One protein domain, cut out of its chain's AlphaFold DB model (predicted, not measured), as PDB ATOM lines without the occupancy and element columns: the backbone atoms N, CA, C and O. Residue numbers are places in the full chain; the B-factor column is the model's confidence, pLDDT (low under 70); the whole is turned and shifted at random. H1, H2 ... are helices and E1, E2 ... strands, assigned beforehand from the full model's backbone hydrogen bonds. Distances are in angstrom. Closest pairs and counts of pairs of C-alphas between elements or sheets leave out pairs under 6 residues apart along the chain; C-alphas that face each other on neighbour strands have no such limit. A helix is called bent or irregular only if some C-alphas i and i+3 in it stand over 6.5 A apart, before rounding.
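Overview. This is residues 59 to 111 and 118 to 249 of the 254 residues of an uncharacterized protein of Gambusia affinis (UniProt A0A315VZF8). The model falls into two unequal lobes: the larger is a twisted five-stranded sheet, E1, E6, E2, E3 and E9, with H1 over one face at the E1 edge, H2 beside H1, and the small hairpin of E4 and E5 over the other face near E1 and E6. The smaller lobe is a pair of parallel strands, E7 and E8, with H4 next to them and the short H3 near H4; the long link of residues 173 to 191 leads across to it, and E8 leads back into E9 at the large sheet's edge. The printed part has 185 residues, with four named helices and nine named strands in the order E1 H1 E2 H2 E3 E4 E5 E6 H3 E7 H4 E8 E9. The large sheet is mixed; the class is mixed, helices and strands, with 87 residues, under half, in named elements. The whole is compact, with a radius of gyration of the C-alphas of 17.3 A, and spans 48 by 47 by 34 A.

Along the chain. In the large sheet, E1 is residues 61 to 66, 17.4 A long, and begins at C-alpha 61 at (-48.197, -5.038, -33.668). E6, residues 166 to 172, is the longest strand, 20.2 A. E2 is residues 93 to 98, 16.3 A; E3 is residues 137 to 142, 16.8 A; E9 is residues 246 to 248, and ends at C-alpha 248 at (-38.700, -22.718, -27.475). H1 is residues 75 to 86, 17.5 A, and H2 residues 122 to 131, 15.0 A. E4 is residues 146 to 148 and E5 residues 159 to 161. In the smaller lobe, H3 is residues 192 to 197, E7 residues 208 to 213, 16.1 A, and E8 residues 238 to 243, 17.0 A. H4, residues 221 to 233, is 18.0 A long from C-alpha 221 at (-37.153, -35.949, -41.207); it is neither bent nor irregular, but only just: C-alphas 228 and 231 are 6.5 A apart.

Arrangement. The large sheet runs E1, E6, E2, E3, E9, with E1 and E9 as edge strands, and its strands' lines turn by 55 degrees from edge to edge. E1 and E6 are antiparallel, with N 63 and O 169 at 2.9 A; E6 and E2 are antiparallel, with N 97 and O 168 at 2.8 A. E2 and E3 are parallel, with N 96 and O 139 at 2.8 A; E3 and E9 are antiparallel, with N 140 and O 248 at 2.8 A. H1 is on the sheet at a height of 8.6 A, giving two layers, a helix on one face of a sheet. It lies over E1 and only just over E6, on which 3 of its C-alphas fall, and runs along the strands, at 26 degrees to E1 on the local plane. E1, H1 and E2 form a split strand-helix-strand unit, two strands running the same way with E6 between them, and its crossover is right-handed. H1 and H2 touch, closest at the C-alphas of Ala 81 and Ile 131, 5.5 A, at a shallow tilt of 19 degrees, the same way. H2 only grazes the sheet, with residues 125 to 129. The hairpin E4 and E5 has N 148 and O 159 at 2.8 A; the closest C-alphas of E4 and E6, Ile 146 and Ala 166, are 6.4 A apart. E7 and E8 are parallel, with N 211 and O 240 at 2.8 A, and E7, H4, E8 form a strand-helix-strand unit, parallel neighbour strands with a helix between them in the chain, its crossover right-handed. H3 and H4 are close but not clearly touching, with the C-alphas of Met 195 and Ile 228 at 7.9 A. E3 and E7 are only just apart, closest 8.1 A. Every O i to N i+4 pair is within hydrogen-bond range in H3, against 7 of 8 in H1, 5 of 6 in H2 and 7 of 9 in H4.

Size, cuts and confidence. The C-alphas farthest apart, those of Thr 70 and Asn 234, are 49.6 A apart. Residues 112 to 117 are not printed, and C-alphas 111 and 118 are 16.5 A apart across the cut. The link from E6 to H3, 19 residues, is long. The mean pLDDT of the printed part is 76.8; 49 residues are under 70, among them residues 67 to 75, 100 to 111 and 118 to 129.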
ATOM      1  N   HIS A  59     -55.190  -3.943 -33.947       66.12
ATOM      2  CA  HIS A  59     -54.087  -3.916 -34.895       66.12
ATOM      3  C   HIS A  59     -52.993  -4.921 -34.529       66.12
ATOM      4  O   HIS A  59     -52.577  -5.050 -33.376       66.12
ATOM      5  N   LEU A  60     -52.507  -5.622 -35.554       71.75
ATOM      6  CA  LEU A  60     -51.285  -6.411 -35.477       71.75
ATOM      7  C   LEU A  60     -50.124  -5.473 -35.134       71.75
ATOM      8  O   LEU A  60     -49.936  -4.456 -35.799       71.75
ATOM      9  N   THR A  61     -49.366  -5.816 -34.094       79.19
ATOM     10  CA  THR A  61     -48.197  -5.038 -33.668       79.19
ATOM     11  C   THR A  61     -46.955  -5.902 -33.801       79.19
ATOM     12  O   THR A  61     -46.996  -7.099 -33.520       79.19
ATOM     13  N   TRP A  62     -45.849  -5.312 -34.235       82.94
ATOM     14  CA  TRP A  62     -44.561  -5.984 -34.272       82.94
ATOM     15  C   TRP A  62     -43.498  -5.128 -33.605       82.94
ATOM     16  O   TRP A  62     -43.600  -3.903 -33.590       82.94
ATOM     17  N   VAL A  63     -42.480  -5.789 -33.072       83.94
ATOM     18  CA  VAL A  63     -41.307  -5.150 -32.478       83.94
ATOM     19  C   VAL A  63     -40.084  -5.777 -33.110       83.94
ATOM     20  O   VAL A  63     -39.966  -7.000 -33.151       83.94
ATOM     21  N   SER A  64     -39.187  -4.943 -33.614       84.94
ATOM     22  CA  SER A  64     -37.843  -5.330 -34.023       84.94
ATOM     23  C   SER A  64     -36.818  -4.611 -33.161       84.94
ATOM     24  O   SER A  64     -36.996  -3.439 -32.819       84.94
ATOM     25  N   ALA A  65     -35.730  -5.302 -32.839       80.88
ATOM     26  CA  ALA A  65     -34.556  -4.660 -32.281       80.88
ATOM     27  C   ALA A  65     -33.273  -5.336 -32.750       80.88
ATOM     28  O   ALA A  65     -33.250  -6.531 -33.040       80.88
ATOM     29  N   SER A  66     -32.214  -4.539 -32.796       76.50
ATOM     30  CA  SER A  66     -30.852  -4.966 -33.085       76.50
ATOM     31  C   SER A  66     -29.889  -4.117 -32.269       76.50
ATOM     32  O   SER A  66     -30.065  -2.895 -32.214       76.50
ATOM     33  N   GLY A  67     -28.852  -4.723 -31.707       67.75
ATOM     34  CA  GLY A  67     -27.790  -3.984 -31.031       67.75
ATOM     35  C   GLY A  67     -27.145  -4.777 -29.901       67.75
ATOM     36  O   GLY A  67     -27.740  -5.729 -29.403       67.75
ATOM     37  N   PRO A  68     -25.931  -4.389 -29.482       60.81
ATOM     38  CA  PRO A  68     -25.213  -5.093 -28.430       60.81
ATOM     39  C   PRO A  68     -25.981  -5.022 -27.105       60.81
ATOM     40  O   PRO A  68     -26.445  -3.949 -26.702       60.81
ATOM     41  N   SER A  69     -26.084  -6.152 -26.409       58.69
ATOM     42  CA  SER A  69     -26.544  -6.184 -25.024       58.69
ATOM     43  C   SER A  69     -25.566  -5.413 -24.131       58.69
ATOM     44  O   SER A  69     -24.345  -5.534 -24.222       58.69
ATOM     45  N   THR A  70     -26.111  -4.556 -23.266       52.03
ATOM     46  CA  THR A  70     -25.344  -3.871 -22.205       52.03
ATOM     47  C   THR A  70     -25.450  -4.604 -20.862       52.03
ATOM     48  O   THR A  70     -24.837  -4.200 -19.876       52.03
ATOM     49  N   THR A  71     -26.221  -5.693 -20.833       54.19
ATOM     50  CA  THR A  71     -26.553  -6.552 -19.690       54.19
ATOM     51  C   THR A  71     -26.344  -8.024 -20.069       54.19
ATOM     52  O   THR A  71     -26.140  -8.335 -21.234       54.19
ATOM     53  N   GLU A  72     -26.428  -8.961 -19.115       53.34
ATOM     54  CA  GLU A  72     -26.402 -10.417 -19.398       53.34
ATOM     55  C   GLU A  72     -27.624 -10.918 -20.208       53.34
ATOM     56  O   GLU A  72     -27.741 -12.110 -20.486       53.34
ATOM     57  N   LEU A  73     -28.553 -10.021 -20.561       58.22
ATOM     58  CA  LEU A  73     -29.810 -10.316 -21.237       58.22
ATOM     59  C   LEU A  73     -29.765  -9.841 -22.692       58.22
ATOM     60  O   LEU A  73     -29.265  -8.753 -22.970       58.22
ATOM     61  N   HIS A  74     -30.376 -10.611 -23.595       64.75
ATOM     62  CA  HIS A  74     -30.508 -10.232 -24.999       64.75
ATOM     63  C   HIS A  74     -31.200  -8.866 -25.144       64.75
ATOM     64  O   HIS A  74     -32.301  -8.664 -24.613       64.75
ATOM     65  N   SER A  75     -30.586  -7.942 -25.889       67.38
ATOM     66  CA  SER A  75     -31.050  -6.552 -26.044       67.38
ATOM     67  C   SER A  75     -32.494  -6.440 -26.553       67.38
ATOM     68  O   SER A  75     -33.209  -5.486 -26.250       67.38
ATOM     69  N   PHE A  76     -32.966  -7.459 -27.275       73.94
ATOM     70  CA  PHE A  76     -34.346  -7.543 -27.737       73.94
ATOM     71  C   PHE A  76     -35.366  -7.675 -26.597       73.94
ATOM     72  O   PHE A  76     -36.453  -7.120 -26.707       73.94
ATOM     73  N   CYS A  77     -35.062  -8.395 -25.511       73.31
ATOM     74  CA  CYS A  77     -36.035  -8.663 -24.445       73.31
ATOM     75  C   CYS A  77     -36.387  -7.404 -23.642       73.31
ATOM     76  O   CYS A  77     -37.550  -7.217 -23.284       73.31
ATOM     77  N   SER A  78     -35.417  -6.520 -23.396       72.38
ATOM     78  CA  SER A  78     -35.663  -5.234 -22.732       72.38
ATOM     79  C   SER A  78     -36.495  -4.299 -23.611       72.38
ATOM     80  O   SER A  78     -37.487  -3.740 -23.148       72.38
ATOM     81  N   ILE A  79     -36.157  -4.205 -24.900       76.81
ATOM     82  CA  ILE A  79     -36.916  -3.407 -25.872       76.81
ATOM     83  C   ILE A  79     -38.329  -3.971 -26.037       76.81
ATOM     84  O   ILE A  79     -39.300  -3.219 -26.065       76.81
ATOM     85  N   LEU A  80     -38.473  -5.296 -26.074       79.00
ATOM     86  CA  LEU A  80     -39.771  -5.955 -26.118       79.00
ATOM     87  C   LEU A  80     -40.609  -5.622 -24.883       79.00
ATOM     88  O   LEU A  80     -41.787  -5.317 -25.032       79.00
ATOM     89  N   ALA A  81     -40.026  -5.638 -23.682       77.19
ATOM     90  CA  ALA A  81     -40.733  -5.263 -22.461       77.19
ATOM     91  C   ALA A  81     -41.235  -3.808 -22.509       77.19
ATOM     92  O   ALA A  81     -42.394  -3.547 -22.185       77.19
ATOM     93  N   GLU A  82     -40.403  -2.870 -22.967       76.94
ATOM     94  CA  GLU A  82     -40.792  -1.463 -23.122       76.94
ATOM     95  C   GLU A  82     -41.883  -1.260 -24.176       76.94
ATOM     96  O   GLU A  82     -42.822  -0.487 -23.966       76.94
ATOM     97  N   GLU A  83     -41.775  -1.941 -25.316       75.25
ATOM     98  CA  GLU A  83     -42.749  -1.825 -26.394       75.25
ATOM     99  C   GLU A  83     -44.076  -2.497 -26.032       75.25
ATOM    100  O   GLU A  83     -45.126  -1.933 -26.330       75.25
ATOM    101  N   VAL A  84     -44.063  -3.630 -25.317       74.25
ATOM    102  CA  VAL A  84     -45.276  -4.307 -24.817       74.25
ATOM    103  C   VAL A  84     -46.113  -3.392 -23.921       74.25
ATOM    104  O   VAL A  84     -47.341  -3.403 -24.027       74.25
ATOM    105  N   GLU A  85     -45.489  -2.538 -23.104       71.56
ATOM    106  CA  GLU A  85     -46.211  -1.534 -22.302       71.56
ATOM    107  C   GLU A  85     -46.913  -0.470 -23.166       71.56
ATOM    108  O   GLU A  85     -47.914   0.114 -22.738       71.56
ATOM    109  N   LYS A  86     -46.419  -0.229 -24.388       69.25
ATOM    110  CA  LYS A  86     -46.994   0.721 -25.356       69.25
ATOM    111  C   LYS A  86     -48.056   0.083 -26.248       69.25
ATOM    112  O   LYS A  86     -48.840   0.811 -26.858       69.25
ATOM    113  N   VAL A  87     -48.112  -1.249 -26.343       65.00
ATOM    114  CA  VAL A  87     -49.105  -1.923 -27.188       65.00
ATOM    115  C   VAL A  87     -50.503  -1.710 -26.608       65.00
ATOM    116  O   VAL A  87     -50.764  -1.947 -25.425       65.00
ATOM    117  N   PHE A  88     -51.415  -1.268 -27.475       58.78
ATOM    118  CA  PHE A  88     -52.826  -0.988 -27.174       58.78
ATOM    119  C   PHE A  88     -53.708  -2.240 -27.114       58.78
ATOM    120  O   PHE A  88     -54.883  -2.144 -26.762       58.78
ATOM    121  N   LEU A  89     -53.116  -3.425 -27.331       64.12
ATOM    122  CA  LEU A  89     -53.731  -4.712 -27.033       64.12
ATOM    123  C   LEU A  89     -52.795  -5.747 -26.442       64.12
ATOM    124  O   LEU A  89     -51.675  -5.946 -26.895       64.12
ATOM    125  N   LEU A  90     -53.343  -6.502 -25.492       69.25
ATOM    126  CA  LEU A  90     -52.701  -7.693 -24.973       69.25
ATOM    127  C   LEU A  90     -52.659  -8.775 -26.065       69.25
ATOM    128  O   LEU A  90     -53.727  -9.216 -26.512       69.25
ATOM    129  N   PRO A  91     -51.466  -9.225 -26.490       79.69
ATOM    130  CA  PRO A  91     -51.364 -10.311 -27.445       79.69
ATOM    131  C   PRO A  91     -51.932 -11.590 -26.839       79.69
ATOM    132  O   PRO A  91     -51.683 -11.917 -25.675       79.69
ATOM    133  N   LYS A  92     -52.675 -12.338 -27.653       85.50
ATOM    134  CA  LYS A  92     -53.068 -13.711 -27.331       85.50
ATOM    135  C   LYS A  92     -52.022 -14.699 -27.818       85.50
ATOM    136  O   LYS A  92     -51.814 -15.712 -27.167       85.50
ATOM    137  N   THR A  93     -51.353 -14.383 -28.922       88.31
ATOM    138  CA  THR A  93     -50.265 -15.194 -29.457       88.31
ATOM    139  C   THR A  93     -49.090 -14.297 -29.814       88.31
ATOM    140  O   THR A  93     -49.275 -13.225 -30.391       88.31
ATOM    141  N   VAL A  94     -47.884 -14.732 -29.475       88.81
ATOM    142  CA  VAL A  94     -46.633 -14.053 -29.812       88.81
ATOM    143  C   VAL A  94     -45.766 -15.023 -30.590       88.81
ATOM    144  O   VAL A  94     -45.437 -16.098 -30.092       88.81
ATOM    145  N   LEU A  95     -45.396 -14.631 -31.805       89.38
ATOM    146  CA  LEU A  95     -44.377 -15.317 -32.588       89.38
ATOM    147  C   LEU A  95     -43.094 -14.503 -32.501       89.38
ATOM    148  O   LEU A  95     -43.057 -13.374 -32.981       89.38
ATOM    149  N   MET A  96     -42.063 -15.070 -31.894       87.81
ATOM    150  CA  MET A  96     -40.783 -14.415 -31.687       87.81
ATOM    151  C   MET A  96     -39.687 -15.159 -32.444       87.81
ATOM    152  O   MET A  96     -39.584 -16.379 -32.355       87.81
ATOM    153  N   MET A  97     -38.867 -14.416 -33.173       87.25
ATOM    154  CA  MET A  97     -37.669 -14.887 -33.853       87.25
ATOM    155  C   MET A  97     -36.493 -14.100 -33.309       87.25
ATOM    156  O   MET A  97     -36.519 -12.871 -33.303       87.25
ATOM    157  N   VAL A  98     -35.476 -14.797 -32.840       82.19
ATOM    158  CA  VAL A  98     -34.244 -14.172 -32.371       82.19
ATOM    159  C   VAL A  98     -33.060 -14.882 -32.991       82.19
ATOM    160  O   VAL A  98     -33.155 -16.058 -33.367       82.19
ATOM    161  N   ASP A  99     -31.968 -14.141 -33.101       78.50
ATOM    162  CA  ASP A  99     -30.709 -14.687 -33.564       78.50
ATOM    163  C   ASP A  99     -30.282 -15.892 -32.704       78.50
ATOM    164  O   ASP A  99     -30.620 -15.993 -31.522       78.50
ATOM    165  N   CYS A 100     -29.594 -16.863 -33.300       63.12
ATOM    166  CA  CYS A 100     -29.209 -18.073 -32.582       63.12
ATOM    167  C   CYS A 100     -28.182 -17.793 -31.475       63.12
ATOM    168  O   CYS A 100     -28.250 -18.447 -30.433       63.12
ATOM    169  N   GLU A 101     -27.302 -16.800 -31.630       58.09
ATOM    170  CA  GLU A 101     -26.276 -16.477 -30.631       58.09
ATOM    171  C   GLU A 101     -26.904 -15.891 -29.349       58.09
ATOM    172  O   GLU A 101     -26.486 -16.216 -28.235       58.09
ATOM    173  N   ALA A 102     -28.014 -15.163 -29.494       52.53
ATOM    174  CA  ALA A 102     -28.804 -14.531 -28.433       52.53
ATOM    175  C   ALA A 102     -29.288 -15.449 -27.302       52.53
ATOM    176  O   ALA A 102     -29.390 -15.050 -26.142       52.53
ATOM    177  N   LEU A 103     -29.683 -16.672 -27.660       49.53
ATOM    178  CA  LEU A 103     -30.278 -17.652 -26.742       49.53
ATOM    179  C   LEU A 103     -29.255 -18.669 -26.244       49.53
ATOM    180  O   LEU A 103     -29.570 -19.529 -25.413       49.53
ATOM    181  N   THR A 104     -28.025 -18.603 -26.753       46.41
ATOM    182  CA  THR A 104     -26.986 -19.584 -26.458       46.41
ATOM    183  C   THR A 104     -26.281 -19.316 -25.135       46.41
ATOM    184  O   THR A 104     -25.065 -19.219 -25.048       46.41
ATOM    185  N   GLY A 105     -27.048 -19.393 -24.049       46.91
ATOM    186  CA  GLY A 105     -26.515 -19.994 -22.830       46.91
ATOM    187  C   GLY A 105     -26.197 -21.484 -23.029       46.91
ATOM    188  O   GLY A 105     -25.323 -22.015 -22.346       46.91
ATOM    189  N   GLN A 106     -26.880 -22.182 -23.960       45.50
ATOM    190  CA  GLN A 106     -26.577 -23.579 -24.299       45.50
ATOM    191  C   GLN A 106     -27.308 -24.099 -25.554       45.50
ATOM    192  O   GLN A 106     -28.366 -24.700 -25.408       45.50
ATOM    193  N   ALA A 107     -26.751 -23.933 -26.759       37.59
ATOM    194  CA  ALA A 107     -26.870 -24.893 -27.879       37.59
ATOM    195  C   ALA A 107     -26.362 -24.279 -29.191       37.59
ATOM    196  O   ALA A 107     -27.146 -23.689 -29.912       37.59
ATOM    197  N   TYR A 108     -25.072 -24.441 -29.491       37.84
ATOM    198  CA  TYR A 108     -24.591 -24.966 -30.780       37.84
ATOM    199  C   TYR A 108     -23.065 -25.139 -30.717       37.84
ATOM    200  O   TYR A 108     -22.285 -24.457 -31.368       37.84
ATOM    201  N   CYS A 109     -22.612 -26.095 -29.899       32.12
ATOM    202  CA  CYS A 109     -21.316 -26.709 -30.159       32.12
ATOM    203  C   CYS A 109     -21.521 -27.703 -31.300       32.12
ATOM    204  O   CYS A 109     -22.133 -28.755 -31.101       32.12
ATOM    205  N   TYR A 110     -20.967 -27.389 -32.470       37.41
ATOM    206  CA  TYR A 110     -20.474 -28.433 -33.363       37.41
ATOM    207  C   TYR A 110     -19.639 -29.391 -32.500       37.41
ATOM    208  O   TYR A 110     -18.817 -28.937 -31.704       37.41
ATOM    209  N   GLU A 111     -19.948 -30.684 -32.550       44.88
ATOM    210  CA  GLU A 111     -19.451 -31.714 -31.636       44.88
ATOM    211  C   GLU A 111     -17.992 -31.514 -31.192       44.88
ATOM    212  O   GLU A 111     -17.071 -31.804 -31.947       44.88
ATOM    213  N   SER A 118     -24.624 -26.480 -18.308       35.41
ATOM    214  CA  SER A 118     -24.983 -25.293 -17.537       35.41
ATOM    215  C   SER A 118     -26.506 -25.157 -17.455       35.41
ATOM    216  O   SER A 118     -27.253 -25.525 -18.364       35.41
ATOM    217  N   ARG A 119     -26.965 -24.666 -16.306       36.84
ATOM    218  CA  ARG A 119     -28.361 -24.506 -15.874       36.84
ATOM    219  C   ARG A 119     -29.004 -23.214 -16.415       36.84
ATOM    220  O   ARG A 119     -29.873 -22.652 -15.766       36.84
ATOM    221  N   GLN A 120     -28.577 -22.719 -17.576       37.00
ATOM    222  CA  GLN A 120     -28.733 -21.303 -17.956       37.00
ATOM    223  C   GLN A 120     -29.629 -21.041 -19.181       37.00
ATOM    224  O   GLN A 120     -29.522 -20.001 -19.806       37.00
ATOM    225  N   CYS A 121     -30.532 -21.968 -19.516       37.09
ATOM    226  CA  CYS A 121     -31.634 -21.728 -20.470       37.09
ATOM    227  C   CYS A 121     -32.956 -21.372 -19.746       37.09
ATOM    228  O   CYS A 121     -33.978 -21.087 -20.361       37.09
ATOM    229  N   MET A 122     -32.944 -21.394 -18.409       34.50
ATOM    230  CA  MET A 122     -34.129 -21.175 -17.579       34.50
ATOM    231  C   MET A 122     -34.483 -19.681 -17.435       34.50
ATOM    232  O   MET A 122     -35.647 -19.364 -17.232       34.50
ATOM    233  N   SER A 123     -33.526 -18.758 -17.628       49.81
ATOM    234  CA  SER A 123     -33.735 -17.317 -17.397       49.81
ATOM    235  C   SER A 123     -34.563 -16.623 -18.485       49.81
ATOM    236  O   SER A 123     -35.511 -15.914 -18.165       49.81
ATOM    237  N   THR A 124     -34.300 -16.862 -19.775       56.78
ATOM    238  CA  THR A 124     -34.991 -16.123 -20.853       56.78
ATOM    239  C   THR A 124     -36.466 -16.515 -20.982       56.78
ATOM    240  O   THR A 124     -37.323 -15.671 -21.231       56.78
ATOM    241  N   ALA A 125     -36.795 -17.795 -20.784       60.25
ATOM    242  CA  ALA A 125     -38.172 -18.287 -20.848       60.25
ATOM    243  C   ALA A 125     -39.040 -17.768 -19.685       60.25
ATOM    244  O   ALA A 125     -40.194 -17.382 -19.888       60.25
ATOM    245  N   GLU A 126     -38.489 -17.736 -18.471       62.59
ATOM    246  CA  GLU A 126     -39.178 -17.213 -17.287       62.59
ATOM    247  C   GLU A 126     -39.388 -15.697 -17.367       62.59
ATOM    248  O   GLU A 126     -40.446 -15.204 -16.977       62.59
ATOM    249  N   GLU A 127     -38.444 -14.955 -17.938       65.75
ATOM    250  CA  GLU A 127     -38.584 -13.511 -18.149       65.75
ATOM    251  C   GLU A 127     -39.581 -13.178 -19.269       65.75
ATOM    252  O   GLU A 127     -40.415 -12.287 -19.106       65.75
ATOM    253  N   LEU A 128     -39.612 -13.949 -20.363       69.38
ATOM    254  CA  LEU A 128     -40.654 -13.819 -21.394       69.38
ATOM    255  C   LEU A 128     -42.058 -14.062 -20.826       69.38
ATOM    256  O   LEU A 128     -43.022 -13.406 -21.233       69.38
ATOM    257  N   ASN A 129     -42.180 -14.961 -19.848       68.94
ATOM    258  CA  ASN A 129     -43.424 -15.158 -19.107       68.94
ATOM    259  C   ASN A 129     -43.829 -13.937 -18.265       68.94
ATOM    260  O   ASN A 129     -45.021 -13.789 -17.994       68.94
ATOM    261  N   GLN A 130     -42.882 -13.087 -17.853       72.19
ATOM    262  CA  GLN A 130     -43.159 -11.846 -17.119       72.19
ATOM    263  C   GLN A 130     -43.535 -10.685 -18.047       72.19
ATOM    264  O   GLN A 130     -44.310  -9.819 -17.642       72.19
ATOM    265  N   ILE A 131     -43.025 -10.681 -19.282       76.75
ATOM    266  CA  ILE A 131     -43.316  -9.638 -20.278       76.75
ATOM    267  C   ILE A 131     -44.776  -9.713 -20.742       76.75
ATOM    268  O   ILE A 131     -45.454  -8.693 -20.858       76.75
ATOM    269  N   PHE A 132     -45.289 -10.920 -20.994       78.50
ATOM    270  CA  PHE A 132     -46.621 -11.107 -21.569       78.50
ATOM    271  C   PHE A 132     -47.680 -11.510 -20.536       78.50
ATOM    272  O   PHE A 132     -47.391 -12.215 -19.569       78.50
ATOM    273  N   PRO A 133     -48.956 -11.143 -20.756       73.25
ATOM    274  CA  PRO A 133     -50.040 -11.504 -19.851       73.25
ATOM    275  C   PRO A 133     -50.215 -13.025 -19.715       73.25
ATOM    276  O   PRO A 133     -49.909 -13.817 -20.619       73.25
ATOM    277  N   LYS A 134     -50.787 -13.437 -18.577       74.62
ATOM    278  CA  LYS A 134     -51.203 -14.826 -18.344       74.62
ATOM    279  C   LYS A 134     -52.227 -15.246 -19.407       74.62
ATOM    280  O   LYS A 134     -53.194 -14.531 -19.650       74.62
ATOM    281  N   GLY A 135     -52.007 -16.403 -20.031       75.31
ATOM    282  CA  GLY A 135     -52.840 -16.927 -21.122       75.31
ATOM    283  C   GLY A 135     -52.408 -16.518 -22.538       75.31
ATOM    284  O   GLY A 135     -53.065 -16.911 -23.492       75.31
ATOM    285  N   CYS A 136     -51.320 -15.753 -22.687       82.38
ATOM    286  CA  CYS A 136     -50.665 -15.523 -23.978       82.38
ATOM    287  C   CYS A 136     -49.841 -16.747 -24.424       82.38
ATOM    288  O   CYS A 136     -48.993 -17.206 -23.656       82.38
ATOM    289  N   ASP A 137     -50.065 -17.252 -25.635       86.50
ATOM    290  CA  ASP A 137     -49.289 -18.331 -26.248       86.50
ATOM    291  C   ASP A 137     -48.015 -17.766 -26.889       86.50
ATOM    292  O   ASP A 137     -48.087 -17.008 -27.853       86.50
ATOM    293  N   ILE A 138     -46.841 -18.133 -26.375       85.75
ATOM    294  CA  ILE A 138     -45.552 -17.631 -26.872       85.75
ATOM    295  C   ILE A 138     -44.838 -18.750 -27.632       85.75
ATOM    296  O   ILE A 138     -44.566 -19.817 -27.075       85.75
ATOM    297  N   VAL A 139     -44.509 -18.488 -28.895       87.19
ATOM    298  CA  VAL A 139     -43.727 -19.369 -29.765       87.19
ATOM    299  C   VAL A 139     -42.432 -18.650 -30.126       87.19
ATOM    300  O   VAL A 139     -42.449 -17.675 -30.874       87.19
ATOM    301  N   GLY A 140     -41.320 -19.123 -29.574       85.88
ATOM    302  CA  GLY A 140     -39.979 -18.618 -29.833       85.88
ATOM    303  C   GLY A 140     -39.222 -19.489 -30.832       85.88
ATOM    304  O   GLY A 140     -39.295 -20.719 -30.787       85.88
ATOM    305  N   ILE A 141     -38.486 -18.845 -31.729       86.12
ATOM    306  CA  ILE A 141     -37.670 -19.458 -32.774       86.12
ATOM    307  C   ILE A 141     -36.268 -18.871 -32.689       86.12
ATOM    308  O   ILE A 141     -36.107 -17.653 -32.634       86.12
ATOM    309  N   ALA A 142     -35.272 -19.749 -32.707       83.31
ATOM    310  CA  ALA A 142     -33.872 -19.392 -32.866       83.31
ATOM    311  C   ALA A 142     -33.469 -19.639 -34.324       83.31
ATOM    312  O   ALA A 142     -33.616 -20.761 -34.825       83.31
ATOM    313  N   THR A 143     -32.996 -18.602 -35.012       81.38
ATOM    314  CA  THR A 143     -32.536 -18.703 -36.403       81.38
ATOM    315  C   THR A 143     -31.507 -17.617 -36.714       81.38
ATOM    316  O   THR A 143     -31.713 -16.483 -36.290       81.38
ATOM    317  N   PRO A 144     -30.437 -17.921 -37.470       78.25
ATOM    318  CA  PRO A 144     -29.533 -16.893 -37.975       78.25
ATOM    319  C   PRO A 144     -30.204 -16.049 -39.069       78.25
ATOM    320  O   PRO A 144     -31.202 -16.471 -39.668       78.25
ATOM    321  N   GLY A 145     -29.612 -14.888 -39.370       76.00
ATOM    322  CA  GLY A 145     -29.976 -14.067 -40.532       76.00
ATOM    323  C   GLY A 145     -31.324 -13.364 -40.379       76.00
ATOM    324  O   GLY A 145     -32.206 -13.482 -41.234       76.00
ATOM    325  N   ILE A 146     -31.509 -12.645 -39.272       79.62
ATOM    326  CA  ILE A 146     -32.764 -11.951 -38.981       79.62
ATOM    327  C   ILE A 146     -32.901 -10.709 -39.878       79.62
ATOM    328  O   ILE A 146     -32.091  -9.782 -39.833       79.62
ATOM    329  N   VAL A 147     -33.979 -10.653 -40.664       79.81
ATOM    330  CA  VAL A 147     -34.355  -9.466 -41.446       79.81
ATOM    331  C   VAL A 147     -35.366  -8.640 -40.658       79.81
ATOM    332  O   VAL A 147     -36.490  -9.074 -40.413       79.81
ATOM    333  N   LEU A 148     -34.977  -7.426 -40.275       76.50
ATOM    334  CA  LEU A 148     -35.799  -6.519 -39.485       76.50
ATOM    335  C   LEU A 148     -36.448  -5.450 -40.361       76.50
ATOM    336  O   LEU A 148     -35.770  -4.701 -41.066       76.50
ATOM    337  N   THR A 149     -37.759  -5.288 -40.212       73.56
ATOM    338  CA  THR A 149     -38.444  -4.041 -40.569       73.56
ATOM    339  C   THR A 149     -38.484  -3.158 -39.319       73.56
ATOM    340  O   THR A 149     -39.063  -3.593 -38.316       73.56
ATOM    341  N   PRO A 150     -37.878  -1.954 -39.318       68.69
ATOM    342  CA  PRO A 150     -37.845  -1.091 -38.138       68.69
ATOM    343  C   PRO A 150     -39.247  -0.803 -37.582       68.69
ATOM    344  O   PRO A 150     -40.158  -0.446 -38.335       68.69
ATOM    345  N   THR A 151     -39.422  -0.943 -36.266       67.62
ATOM    346  CA  THR A 151     -40.681  -0.629 -35.572       67.62
ATOM    347  C   THR A 151     -41.133   0.801 -35.898       67.62
ATOM    348  O   THR A 151     -40.344   1.742 -35.840       67.62
ATOM    349  N   GLY A 152     -42.402   0.973 -36.283       61.41
ATOM    350  CA  GLY A 152     -42.991   2.290 -36.568       61.41
ATOM    351  C   GLY A 152     -42.656   2.902 -37.936       61.41
ATOM    352  O   GLY A 152     -43.204   3.952 -38.274       61.41
ATOM    353  N   SER A 153     -41.818   2.259 -38.754       55.81
ATOM    354  CA  SER A 153     -41.538   2.707 -40.121       55.81
ATOM    355  C   SER A 153     -42.329   1.885 -41.140       55.81
ATOM    356  O   SER A 153     -41.989   0.745 -41.432       55.81
ATOM    357  N   TRP A 154     -43.375   2.481 -41.719       58.44
ATOM    358  CA  TRP A 154     -44.134   1.878 -42.828       58.44
ATOM    359  C   TRP A 154     -43.419   2.000 -44.183       58.44
ATOM    360  O   TRP A 154     -43.834   1.386 -45.161       58.44
ATOM    361  N   THR A 155     -42.364   2.816 -44.253       58.16
ATOM    362  CA  THR A 155     -41.646   3.177 -45.488       58.16
ATOM    363  C   THR A 155     -40.175   2.762 -45.486       58.16
ATOM    364  O   THR A 155     -39.498   2.902 -46.503       58.16
ATOM    365  N   GLY A 156     -39.658   2.269 -44.359       64.31
ATOM    366  CA  GLY A 156     -38.280   1.816 -44.231       64.31
ATOM    367  C   GLY A 156     -38.056   0.496 -44.959       64.31
ATOM    368  O   GLY A 156     -38.846  -0.436 -44.824       64.31
ATOM    369  N   ALA A 157     -36.961   0.405 -45.713       72.38
ATOM    370  CA  ALA A 157     -36.541  -0.861 -46.297       72.38
ATOM    371  C   ALA A 157     -36.174  -1.861 -45.180       72.38
ATOM    372  O   ALA A 157     -35.527  -1.456 -44.204       72.38
ATOM    373  N   PRO A 158     -36.548  -3.148 -45.314       79.50
ATOM    374  CA  PRO A 158     -36.065  -4.195 -44.426       79.50
ATOM    375  C   PRO A 158     -34.533  -4.230 -44.412       79.50
ATOM    376  O   PRO A 158     -33.894  -4.057 -45.452       79.50
ATOM    377  N   LYS A 159     -33.946  -4.441 -43.235       79.38
ATOM    378  CA  LYS A 159     -32.497  -4.553 -43.042       79.38
ATOM    379  C   LYS A 159     -32.158  -5.950 -42.552       79.38
ATOM    380  O   LYS A 159     -32.710  -6.399 -41.553       79.38
ATOM    381  N   GLU A 160     -31.259  -6.617 -43.256       78.69
ATOM    382  CA  GLU A 160     -30.736  -7.922 -42.864       78.69
ATOM    383  C   GLU A 160     -29.596  -7.747 -41.859       78.69
ATOM    384  O   GLU A 160     -28.674  -6.963 -42.091       78.69
ATOM    385  N   TYR A 161     -29.674  -8.471 -40.747       73.19
ATOM    386  CA  TYR A 161     -28.629  -8.548 -39.734       73.19
ATOM    387  C   TYR A 161     -28.079  -9.973 -39.742       73.19
ATOM    388  O   TYR A 161     -28.743 -10.909 -39.299       73.19
ATOM    389  N   GLN A 162     -26.886 -10.128 -40.322       64.81
ATOM    390  CA  GLN A 162     -26.181 -11.413 -40.400       64.81
ATOM    391  C   GLN A 162     -25.341 -11.702 -39.152       64.81
ATOM    392  O   GLN A 162     -25.113 -12.864 -38.847       64.81
ATOM    393  N   GLU A 163     -24.897 -10.658 -38.447       61.91
ATOM    394  CA  GLU A 163     -24.051 -10.752 -37.256       61.91
ATOM    395  C   GLU A 163     -24.593  -9.839 -36.146       61.91
ATOM    396  O   GLU A 163     -25.011  -8.703 -36.408       61.91
ATOM    397  N   GLY A 164     -24.544 -10.326 -34.904       63.56
ATOM    398  CA  GLY A 164     -24.948  -9.596 -33.702       63.56
ATOM    399  C   GLY A 164     -26.383  -9.865 -33.238       63.56
ATOM    400  O   GLY A 164     -27.213 -10.432 -33.942       63.56
ATOM    401  N   GLU A 165     -26.675  -9.425 -32.013       74.81
ATOM    402  CA  GLU A 165     -27.979  -9.596 -31.374       74.81
ATOM    403  C   GLU A 165     -29.089  -8.883 -32.156       74.81
ATOM    404  O   GLU A 165     -29.152  -7.648 -32.210       74.81
ATOM    405  N   ALA A 166     -29.977  -9.677 -32.751       80.25
ATOM    406  CA  ALA A 166     -31.150  -9.214 -33.473       80.25
ATOM    407  C   ALA A 166     -32.373 -10.054 -33.103       80.25
ATOM    408  O   ALA A 166     -32.296 -11.259 -32.853       80.25
ATOM    409  N   GLY A 167     -33.531  -9.405 -33.067       84.00
ATOM    410  CA  GLY A 167     -34.781 -10.066 -32.742       84.00
ATOM    411  C   GLY A 167     -35.990  -9.355 -33.315       84.00
ATOM    412  O   GLY A 167     -35.997  -8.142 -33.547       84.00
ATOM    413  N   PHE A 168     -37.031 -10.141 -33.537       86.00
ATOM    414  CA  PHE A 168     -38.315  -9.701 -34.033       86.00
ATOM    415  C   PHE A 168     -39.440 -10.470 -33.343       86.00
ATOM    416  O   PHE A 168     -39.371 -11.686 -33.185       86.00
ATOM    417  N   ALA A 169     -40.508  -9.778 -32.961       87.25
ATOM    418  CA  ALA A 169     -41.712 -10.394 -32.425       87.25
ATOM    419  C   ALA A 169     -42.951  -9.829 -33.108       87.25
ATOM    420  O   ALA A 169     -43.119  -8.615 -33.207       87.25
ATOM    421  N   VAL A 170     -43.847 -10.725 -33.514       87.94
ATOM    422  CA  VAL A 170     -45.207 -10.396 -33.942       87.94
ATOM    423  C   VAL A 170     -46.157 -10.692 -32.795       87.94
ATOM    424  O   VAL A 170     -46.224 -11.818 -32.299       87.94
ATOM    425  N   MET A 171     -46.917  -9.680 -32.406       86.25
ATOM    426  CA  MET A 171     -47.930  -9.734 -31.363       86.25
ATOM    427  C   MET A 171     -49.311  -9.760 -32.008       86.25
ATOM    428  O   MET A 171     -49.759  -8.790 -32.628       86.25
ATOM    429  N   LEU A 172     -49.981 -10.900 -31.868       85.94
ATOM    430  CA  LEU A 172     -51.276 -11.174 -32.471       85.94
ATOM    431  C   LEU A 172     -52.358 -11.043 -31.389       85.94
ATOM    432  O   LEU A 172     -52.393 -11.854 -30.453       85.94
ATOM    433  N   PRO A 173     -53.229 -10.020 -31.466       82.62
ATOM    434  CA  PRO A 173     -54.345  -9.893 -30.541       82.62
ATOM    435  C   PRO A 173     -55.421 -10.952 -30.822       82.62
ATOM    436  O   PRO A 173     -55.398 -11.662 -31.826       82.62
ATOM    437  N   ASN A 174     -56.401 -11.053 -29.925       79.06
ATOM    438  CA  ASN A 174     -57.583 -11.883 -30.150       79.06
ATOM    439  C   ASN A 174     -58.553 -11.191 -31.121       79.06
ATOM    440  O   ASN A 174     -59.516 -10.570 -30.668       79.06
ATOM    441  N   THR A 175     -58.272 -11.289 -32.420       79.25
ATOM    442  CA  THR A 175     -59.084 -10.681 -33.478       79.25
ATOM    443  C   THR A 175     -60.376 -11.457 -33.727       79.25
ATOM    444  O   THR A 175     -60.354 -12.680 -33.873       79.25
ATOM    445  N   ASP A 176     -61.509 -10.754 -33.795       78.31
ATOM    446  CA  ASP A 176     -62.808 -11.371 -34.086       78.31
ATOM    447  C   ASP A 176     -62.784 -12.083 -35.453       78.31
ATOM    448  O   ASP A 176     -62.351 -11.530 -36.462       78.31
ATOM    449  N   GLY A 177     -63.230 -13.342 -35.477       83.69
ATOM    450  CA  GLY A 177     -63.196 -14.193 -36.673       83.69
ATOM    451  C   GLY A 177     -61.826 -14.798 -37.004       83.69
ATOM    452  O   GLY A 177     -61.734 -15.596 -37.935       83.69
ATOM    453  N   VAL A 178     -60.773 -14.481 -36.240       86.88
ATOM    454  CA  VAL A 178     -59.437 -15.068 -36.405       86.88
ATOM    455  C   VAL A 178     -59.138 -16.005 -35.240       86.88
ATOM    456  O   VAL A 178     -59.027 -15.598 -34.084       86.88
ATOM    457  N   HIS A 179     -58.956 -17.286 -35.553       89.50
ATOM    458  CA  HIS A 179     -58.580 -18.304 -34.579       89.50
ATOM    459  C   HIS A 179     -57.158 -18.782 -34.846       89.50
ATOM    460  O   HIS A 179     -56.873 -19.376 -35.881       89.50
ATOM    461  N   ILE A 180     -56.273 -18.522 -33.886       90.38
ATOM    462  CA  ILE A 180     -54.877 -18.950 -33.924       90.38
ATOM    463  C   ILE A 180     -54.722 -20.105 -32.945       90.38
ATOM    464  O   ILE A 180     -55.146 -19.996 -31.792       90.38
ATOM    465  N   LYS A 181     -54.148 -21.214 -33.413       90.38
ATOM    466  CA  LYS A 181     -53.889 -22.397 -32.595       90.38
ATOM    467  C   LYS A 181     -52.426 -22.819 -32.753       90.38
ATOM    468  O   LYS A 181     -52.055 -23.257 -33.842       90.38
ATOM    469  N   PRO A 182     -51.591 -22.683 -31.709       89.69
ATOM    470  CA  PRO A 182     -50.236 -23.209 -31.750       89.69
ATOM    471  C   PRO A 182     -50.275 -24.741 -31.743       89.69
ATOM    472  O   PRO A 182     -51.155 -25.358 -31.138       89.69
ATOM    473  N   PHE A 183     -49.308 -25.364 -32.410       90.88
ATOM    474  CA  PHE A 183     -49.130 -26.811 -32.403       90.88
ATOM    475  C   PHE A 183     -47.643 -27.158 -32.362       90.88
ATOM    476  O   PHE A 183     -46.795 -26.399 -32.825       90.88
ATOM    477  N   HIS A 184     -47.335 -28.331 -31.815       90.25
ATOM    478  CA  HIS A 184     -45.982 -28.867 -31.777       90.25
ATOM    479  C   HIS A 184     -46.026 -30.378 -31.987       90.25
ATOM    480  O   HIS A 184     -46.676 -31.107 -31.237       90.25
ATOM    481  N   PHE A 185     -45.337 -30.849 -33.025       90.81
ATOM    482  CA  PHE A 185     -45.231 -32.271 -33.321       90.81
ATOM    483  C   PHE A 185     -43.785 -32.727 -33.223       90.81
ATOM    484  O   PHE A 185     -42.867 -32.092 -33.733       90.81
ATOM    485  N   CYS A 186     -43.604 -33.897 -32.629       86.12
ATOM    486  CA  CYS A 186     -42.378 -34.666 -32.694       86.12
ATOM    487  C   CYS A 186     -42.728 -36.116 -33.041       86.12
ATOM    488  O   CYS A 186     -43.897 -36.512 -33.048       86.12
ATOM    489  N   LYS A 187     -41.711 -36.954 -33.263       77.75
ATOM    490  CA  LYS A 187     -41.893 -38.380 -33.590       77.75
ATOM    491  C   LYS A 187     -42.824 -39.131 -32.621       77.75
ATOM    492  O   LYS A 187     -43.435 -40.114 -33.020       77.75
ATOM    493  N   LYS A 188     -42.914 -38.699 -31.358       80.00
ATOM    494  CA  LYS A 188     -43.757 -39.331 -30.328       80.00
ATOM    495  C   LYS A 188     -45.194 -38.800 -30.286       80.00
ATOM    496  O   LYS A 188     -46.042 -39.465 -29.710       80.00
ATOM    497  N   THR A 189     -45.452 -37.616 -30.839       82.38
ATOM    498  CA  THR A 189     -46.732 -36.902 -30.687       82.38
ATOM    499  C   THR A 189     -47.508 -36.758 -31.994       82.38
ATOM    500  O   THR A 189     -48.660 -36.340 -31.973       82.38
ATOM    501  N   ILE A 190     -46.912 -37.128 -33.130       87.62
ATOM    502  CA  ILE A 190     -47.575 -37.081 -34.432       87.62
ATOM    503  C   ILE A 190     -48.564 -38.248 -34.598       87.62
ATOM    504  O   ILE A 190     -48.188 -39.416 -34.682       87.62
ATOM    505  N   SER A 191     -49.853 -37.921 -34.656       90.31
ATOM    506  CA  SER A 191     -50.942 -38.846 -34.976       90.31
ATOM    507  C   SER A 191     -52.052 -38.106 -35.723       90.31
ATOM    508  O   SER A 191     -52.158 -36.883 -35.628       90.31
ATOM    509  N   LEU A 192     -52.921 -38.836 -36.430       89.38
ATOM    510  CA  LEU A 192     -54.070 -38.230 -37.113       89.38
ATOM    511  C   LEU A 192     -54.985 -37.474 -36.135       89.38
ATOM    512  O   LEU A 192     -55.478 -36.396 -36.456       89.38
ATOM    513  N   SER A 193     -55.179 -38.004 -34.922       91.31
ATOM    514  CA  SER A 193     -55.974 -37.340 -33.887       91.31
ATOM    515  C   SER A 193     -55.327 -36.037 -33.418       91.31
ATOM    516  O   SER A 193     -56.031 -35.044 -33.277       91.31
ATOM    517  N   ALA A 194     -54.001 -36.011 -33.247       91.38
ATOM    518  CA  ALA A 194     -53.270 -34.809 -32.855       91.38
ATOM    519  C   ALA A 194     -53.269 -33.751 -33.974       91.38
ATOM    520  O   ALA A 194     -53.398 -32.560 -33.702       91.38
ATOM    521  N   MET A 195     -53.202 -34.170 -35.244       91.81
ATOM    522  CA  MET A 195     -53.344 -33.262 -36.391       91.81
ATOM    523  C   MET A 195     -54.755 -32.673 -36.494       91.81
ATOM    524  O   MET A 195     -54.910 -31.483 -36.772       91.81
ATOM    525  N   LYS A 196     -55.785 -33.487 -36.240       92.56
ATOM    526  CA  LYS A 196     -57.176 -33.025 -36.182       92.56
ATOM    527  C   LYS A 196     -57.396 -32.069 -35.014       92.56
ATOM    528  O   LYS A 196     -58.021 -31.028 -35.189       92.56
ATOM    529  N   GLU A 197     -56.832 -32.375 -33.848       92.00
ATOM    530  CA  GLU A 197     -56.866 -31.482 -32.694       92.00
ATOM    531  C   GLU A 197     -56.184 -30.151 -33.015       92.00
ATOM    532  O   GLU A 197     -56.762 -29.101 -32.751       92.00
ATOM    533  N   ALA A 198     -55.014 -30.165 -33.655       91.50
ATOM    534  CA  ALA A 198     -54.330 -28.959 -34.118       91.50
ATOM    535  C   ALA A 198     -55.103 -28.182 -35.205       91.50
ATOM    536  O   ALA A 198     -54.728 -27.059 -35.529       91.50
ATOM    537  N   GLY A 199     -56.188 -28.744 -35.751       92.81
ATOM    538  CA  GLY A 199     -56.996 -28.118 -36.795       92.81
ATOM    539  C   GLY A 199     -56.351 -28.170 -38.179       92.81
ATOM    540  O   GLY A 199     -56.729 -27.380 -39.041       92.81
ATOM    541  N   LEU A 200     -55.390 -29.076 -38.394       92.88
ATOM    542  CA  LEU A 200     -54.725 -29.284 -39.687       92.88
ATOM    543  C   LEU A 200     -55.496 -30.245 -40.604       92.88
ATOM    544  O   LEU A 200     -55.242 -30.289 -41.802       92.88
ATOM    545  N   VAL A 201     -56.431 -31.020 -40.048       92.62
ATOM    546  CA  VAL A 201     -57.246 -32.013 -40.765       92.62
ATOM    547  C   VAL A 201     -58.719 -31.752 -40.474       92.62
ATOM    548  O   VAL A 201     -59.063 -31.352 -39.363       92.62
ATOM    549  N   ASP A 202     -59.586 -31.982 -41.464       90.81
ATOM    550  CA  ASP A 202     -61.041 -31.771 -41.386       90.81
ATOM    551  C   ASP A 202     -61.450 -30.346 -40.966       90.81
ATOM    552  O   ASP A 202     -62.506 -30.143 -40.368       90.81
ATOM    553  N   ASN A 203     -60.618 -29.346 -41.272       92.12
ATOM    554  CA  ASN A 203     -60.867 -27.953 -40.916       92.12
ATOM    555  C   ASN A 203     -61.136 -27.103 -42.171       92.12
ATOM    556  O   ASN A 203     -60.189 -26.623 -42.798       92.12
ATOM    557  N   PRO A 204     -62.411 -26.892 -42.555       91.06
ATOM    558  CA  PRO A 204     -62.756 -26.098 -43.736       91.06
ATOM    559  C   PRO A 204     -62.430 -24.603 -43.578       91.06
ATOM    560  O   PRO A 204     -62.322 -23.895 -44.581       91.06
ATOM    561  N   GLU A 205     -62.244 -24.128 -42.343       92.19
ATOM    562  CA  GLU A 205     -61.892 -22.738 -42.039       92.19
ATOM    563  C   GLU A 205     -60.379 -22.495 -41.981       92.19
ATOM    564  O   GLU A 205     -59.948 -21.362 -41.761       92.19
ATOM    565  N   LEU A 206     -59.549 -23.522 -42.199       94.56
ATOM    566  CA  LEU A 206     -58.097 -23.371 -42.205       94.56
ATOM    567  C   LEU A 206     -57.653 -22.482 -43.377       94.56
ATOM    568  O   LEU A 206     -57.797 -22.846 -44.545       94.56
ATOM    569  N   ARG A 207     -57.099 -21.304 -43.060       94.38
ATOM    570  CA  ARG A 207     -56.628 -20.331 -44.063       94.38
ATOM    571  C   ARG A 207     -55.116 -20.271 -44.195       94.38
ATOM    572  O   ARG A 207     -54.625 -20.113 -45.305       94.38
ATOM    573  N   VAL A 208     -54.386 -20.368 -43.086       94.50
ATOM    574  CA  VAL A 208     -52.928 -20.207 -43.055       94.50
ATOM    575  C   VAL A 208     -52.326 -21.212 -42.079       94.50
ATOM    576  O   VAL A 208     -52.825 -21.368 -40.966       94.50
ATOM    577  N   VAL A 209     -51.241 -21.862 -42.491       95.12
ATOM    578  CA  VAL A 209     -50.389 -22.707 -41.653       95.12
ATOM    579  C   VAL A 209     -48.978 -22.139 -41.716       95.12
ATOM    580  O   VAL A 209     -48.355 -22.147 -42.774       95.12
ATOM    581  N   VAL A 210     -48.469 -21.655 -40.585       93.50
ATOM    582  CA  VAL A 210     -47.062 -21.259 -40.449       93.50
ATOM    583  C   VAL A 210     -46.341 -22.361 -39.680       93.50
ATOM    584  O   VAL A 210     -46.683 -22.625 -38.529       93.50
ATOM    585  N   MET A 211     -45.379 -23.029 -40.317       92.50
ATOM    586  CA  MET A 211     -44.693 -24.193 -39.758       92.50
ATOM    587  C   MET A 211     -43.175 -24.025 -39.808       92.50
ATOM    588  O   MET A 211     -42.586 -23.877 -40.875       92.50
ATOM    589  N   PHE A 212     -42.540 -24.128 -38.645       91.19
ATOM    590  CA  PHE A 212     -41.087 -24.117 -38.514       91.19
ATOM    591  C   PHE A 212     -40.593 -25.507 -38.151       91.19
ATOM    592  O   PHE A 212     -41.113 -26.150 -37.238       91.19
ATOM    593  N   ILE A 213     -39.606 -25.981 -38.900       89.94
ATOM    594  CA  ILE A 213     -39.083 -27.335 -38.780       89.94
ATOM    595  C   ILE A 213     -37.659 -27.223 -38.257       89.94
ATOM    596  O   ILE A 213     -36.815 -26.573 -38.864       89.94
ATOM    597  N   TYR A 214     -37.386 -27.889 -37.147       87.06
ATOM    598  CA  TYR A 214     -36.072 -27.926 -36.520       87.06
ATOM    599  C   TYR A 214     -35.602 -29.381 -36.427       87.06
ATOM    600  O   TYR A 214     -36.405 -30.312 -36.534       87.06
ATOM    601  N   GLU A 215     -34.291 -29.592 -36.302       82.88
ATOM    602  CA  GLU A 215     -33.669 -30.930 -36.296       82.88
ATOM    603  C   GLU A 215     -33.973 -31.794 -37.544       82.88
ATOM    604  O   GLU A 215     -33.932 -33.029 -37.491       82.88
ATOM    605  N   ALA A 216     -34.251 -31.167 -38.693       77.94
ATOM    606  CA  ALA A 216     -34.631 -31.861 -39.930       77.94
ATOM    607  C   ALA A 216     -33.538 -32.791 -40.493       77.94
ATOM    608  O   ALA A 216     -33.842 -33.698 -41.267       77.94
ATOM    609  N   TYR A 217     -32.281 -32.597 -40.082       77.50
ATOM    610  CA  TYR A 217     -31.140 -33.446 -40.439       77.50
ATOM    611  C   TYR A 217     -31.224 -34.861 -39.838       77.50
ATOM    612  O   TYR A 217     -30.495 -35.762 -40.260       77.50
ATOM    613  N   LYS A 218     -32.095 -35.086 -38.845       81.25
ATOM    614  CA  LYS A 218     -32.276 -36.407 -38.236       81.25
ATOM    615  C   LYS A 218     -32.927 -37.384 -39.218       81.25
ATOM    616  O   LYS A 218     -33.779 -37.036 -40.038       81.25
ATOM    617  N   SER A 219     -32.550 -38.656 -39.101       82.25
ATOM    618  CA  SER A 219     -33.082 -39.712 -39.961       82.25
ATOM    619  C   SER A 219     -34.610 -39.804 -39.865       82.25
ATOM    620  O   SER A 219     -35.198 -39.868 -38.783       82.25
ATOM    621  N   GLY A 220     -35.269 -39.804 -41.027       83.56
ATOM    622  CA  GLY A 220     -36.729 -39.803 -41.129       83.56
ATOM    623  C   GLY A 220     -37.388 -38.418 -41.138       83.56
ATOM    624  O   GLY A 220     -38.613 -38.373 -41.224       83.56
ATOM    625  N   GLY A 221     -36.623 -37.318 -41.117       84.94
ATOM    626  CA  GLY A 221     -37.153 -35.949 -41.207       84.94
ATOM    627  C   GLY A 221     -38.023 -35.708 -42.447       84.94
ATOM    628  O   GLY A 221     -39.140 -35.219 -42.323       84.94
ATOM    629  N   ALA A 222     -37.579 -36.161 -43.627       85.75
ATOM    630  CA  ALA A 222     -38.366 -36.055 -44.861       85.75
ATOM    631  C   ALA A 222     -39.714 -36.791 -44.761       85.75
ATOM    632  O   ALA A 222     -40.753 -36.232 -45.095       85.75
ATOM    633  N   ARG A 223     -39.714 -38.019 -44.222       88.50
ATOM    634  CA  ARG A 223     -40.945 -38.797 -44.008       88.50
ATOM    635  C   ARG A 223     -41.877 -38.111 -43.009       88.50
ATOM    636  O   ARG A 223     -43.083 -38.096 -43.226       88.50
ATOM    637  N   PHE A 224     -41.329 -37.572 -41.923       89.44
ATOM    638  CA  PHE A 224     -42.094 -36.829 -40.922       89.44
ATOM    639  C   PHE A 224     -42.748 -35.582 -41.529       89.44
ATOM    640  O   PHE A 224     -43.933 -35.344 -41.318       89.44
ATOM    641  N   LEU A 225     -42.004 -34.835 -42.346       89.06
ATOM    642  CA  LEU A 225     -42.531 -33.671 -43.045       89.06
ATOM    643  C   LEU A 225     -43.649 -34.054 -44.023       89.06
ATOM    644  O   LEU A 225     -44.705 -33.426 -44.015       89.06
ATOM    645  N   SER A 226     -43.458 -35.116 -44.813       89.25
ATOM    646  CA  SER A 226     -44.500 -35.624 -45.711       89.25
ATOM    647  C   SER A 226     -45.780 -35.987 -44.957       89.25
ATOM    648  O   SER A 226     -46.856 -35.631 -45.420       89.25
ATOM    649  N   GLN A 227     -45.682 -36.600 -43.772       89.56
ATOM    650  CA  GLN A 227     -46.856 -36.935 -42.952       89.56
ATOM    651  C   GLN A 227     -47.671 -35.705 -42.526       89.56
ATOM    652  O   GLN A 227     -48.882 -35.818 -42.368       89.56
ATOM    653  N   ILE A 228     -47.031 -34.548 -42.327       90.62
ATOM    654  CA  ILE A 228     -47.719 -33.303 -41.950       90.62
ATOM    655  C   ILE A 228     -48.264 -32.572 -43.184       90.62
ATOM    656  O   ILE A 228     -49.355 -32.008 -43.134       90.62
ATOM    657  N   LEU A 229     -47.516 -32.569 -44.290       91.25
ATOM    658  CA  LEU A 229     -47.888 -31.840 -45.507       91.25
ATOM    659  C   LEU A 229     -48.938 -32.564 -46.356       91.25
ATOM    660  O   LEU A 229     -49.734 -31.910 -47.030       91.25
ATOM    661  N   GLU A 230     -48.966 -33.895 -46.333       91.38
ATOM    662  CA  GLU A 230     -49.891 -34.700 -47.139       91.38
ATOM    663  C   GLU A 230     -51.369 -34.343 -46.869       91.38
ATOM    664  O   GLU A 230     -52.073 -34.021 -47.831       91.38
ATOM    665  N   PRO A 231     -51.851 -34.243 -45.611       88.50
ATOM    666  CA  PRO A 231     -53.216 -33.787 -45.339       88.50
ATOM    667  C   PRO A 231     -53.496 -32.347 -45.791       88.50
ATOM    668  O   PRO A 231     -54.618 -32.021 -46.180       88.50
ATOM    669  N   LEU A 232     -52.477 -31.483 -45.765       90.31
ATOM    670  CA  LEU A 232     -52.599 -30.071 -46.133       90.31
ATOM    671  C   LEU A 232     -52.592 -29.846 -47.650       90.31
ATOM    672  O   LEU A 232     -53.052 -28.801 -48.105       90.31
ATOM    673  N   THR A 233     -52.134 -30.825 -48.435       87.94
ATOM    674  CA  THR A 233     -52.021 -30.723 -49.902       87.94
ATOM    675  C   THR A 233     -53.383 -30.519 -50.574       87.94
ATOM    676  O   THR A 233     -53.487 -29.822 -51.578       87.94
ATOM    677  N   ASN A 234     -54.445 -31.081 -49.989       83.75
ATOM    678  CA  ASN A 234     -55.817 -30.920 -50.477       83.75
ATOM    679  C   ASN A 234     -56.548 -29.727 -49.837       83.75
ATOM    680  O   ASN A 234     -57.711 -29.465 -50.151       83.75
ATOM    681  N   SER A 235     -55.894 -29.015 -48.915       87.69
ATOM    682  CA  SER A 235     -56.463 -27.839 -48.263       87.69
ATOM    683  C   SER A 235     -56.287 -26.594 -49.137       87.69
ATOM    684  O   SER A 235     -55.379 -26.505 -49.957       87.69
ATOM    685  N   LYS A 236     -57.142 -25.588 -48.931       88.62
ATOM    686  CA  LYS A 236     -56.972 -24.253 -49.534       88.62
ATOM    687  C   LYS A 236     -56.083 -23.339 -48.682       88.62
ATOM    688  O   LYS A 236     -56.087 -22.128 -48.889       88.62
ATOM    689  N   ALA A 237     -55.401 -23.895 -47.682       93.06
ATOM    690  CA  ALA A 237     -54.612 -23.117 -46.748       93.06
ATOM    691  C   ALA A 237     -53.292 -22.675 -47.388       93.06
ATOM    692  O   ALA A 237     -52.630 -23.443 -48.084       93.06
ATOM    693  N   LEU A 238     -52.883 -21.440 -47.110       94.50
ATOM    694  CA  LEU A 238     -51.539 -20.965 -47.404       94.50
ATOM    695  C   LEU A 238     -50.564 -21.603 -46.413       94.50
ATOM    696  O   LEU A 238     -50.713 -21.424 -45.206       94.50
ATOM    697  N   ILE A 239     -49.555 -22.309 -46.912       93.62
ATOM    698  CA  ILE A 239     -48.505 -22.900 -46.079       93.62
ATOM    699  C   ILE A 239     -47.253 -22.033 -46.200       93.62
ATOM    700  O   ILE A 239     -46.765 -21.794 -47.303       93.62
ATOM    701  N   ALA A 240     -46.741 -21.567 -45.067       92.31
ATOM    702  CA  ALA A 240     -45.526 -20.769 -44.969       92.31
ATOM    703  C   ALA A 240     -44.622 -21.299 -43.849       92.31
ATOM    704  O   ALA A 240     -45.064 -22.042 -42.971       92.31
ATOM    705  N   GLY A 241     -43.356 -20.891 -43.864       89.56
ATOM    706  CA  GLY A 241     -42.376 -21.234 -42.840       89.56
ATOM    707  C   GLY A 241     -41.082 -21.767 -43.440       89.56
ATOM    708  O   GLY A 241     -40.783 -21.508 -44.606       89.56
ATOM    709  N   GLY A 242     -40.297 -22.480 -42.640       88.62
ATOM    710  CA  GLY A 242     -38.959 -22.886 -43.052       88.62
ATOM    711  C   GLY A 242     -38.224 -23.746 -42.034       88.62
ATOM    712  O   GLY A 242     -38.758 -24.106 -40.982       88.62
ATOM    713  N   LEU A 243     -36.989 -24.089 -42.390       87.50
ATOM    714  CA  LEU A 243     -36.044 -24.737 -41.491       87.50
ATOM    715  C   LEU A 243     -35.487 -23.703 -40.510       87.50
ATOM    716  O   LEU A 243     -35.142 -22.600 -40.925       87.50
ATOM    717  N   VAL A 244     -35.403 -24.067 -39.235       86.56
ATOM    718  CA  VAL A 244     -34.869 -23.214 -38.164       86.56
ATOM    719  C   VAL A 244     -33.925 -24.016 -37.275       86.56
ATOM    720  O   VAL A 244     -34.008 -25.248 -37.229       86.56
ATOM    721  N   GLU A 245     -33.047 -23.326 -36.552       83.75
ATOM    722  CA  GLU A 245     -32.068 -23.971 -35.669       83.75
ATOM    723  C   GLU A 245     -32.724 -24.540 -34.411       83.75
ATOM    724  O   GLU A 245     -32.427 -25.657 -33.980       83.75
ATOM    725  N   GLY A 246     -33.665 -23.793 -33.836       81.44
ATOM    726  CA  GLY A 246     -34.328 -24.200 -32.608       81.44
ATOM    727  C   GLY A 246     -35.674 -23.533 -32.404       81.44
ATOM    728  O   GLY A 246     -35.995 -22.506 -33.001       81.44
ATOM    729  N   VAL A 247     -36.462 -24.135 -31.521       81.81
ATOM    730  CA  VAL A 247     -37.728 -23.585 -31.045       81.81
ATOM    731  C   VAL A 247     -37.778 -23.680 -29.529       81.81
ATOM    732  O   VAL A 247     -37.235 -24.612 -28.933       81.81
ATOM    733  N   PHE A 248     -38.456 -22.731 -28.906       77.94
ATOM    734  CA  PHE A 248     -38.700 -22.718 -27.475       77.94
ATOM    735  C   PHE A 248     -40.079 -22.132 -27.214       77.94
ATOM    736  O   PHE A 248     -40.515 -21.180 -27.854       77.94
ATOM    737  N   SER A 249     -40.776 -22.710 -26.253       73.06
ATOM    738  CA  SER A 249     -41.967 -22.118 -25.672       73.06
ATOM    739  C   SER A 249     -41.723 -22.031 -24.172       73.06
ATOM    740  O   SER A 249     -41.282 -23.012 -23.566       73.06
TER     741      SER A 249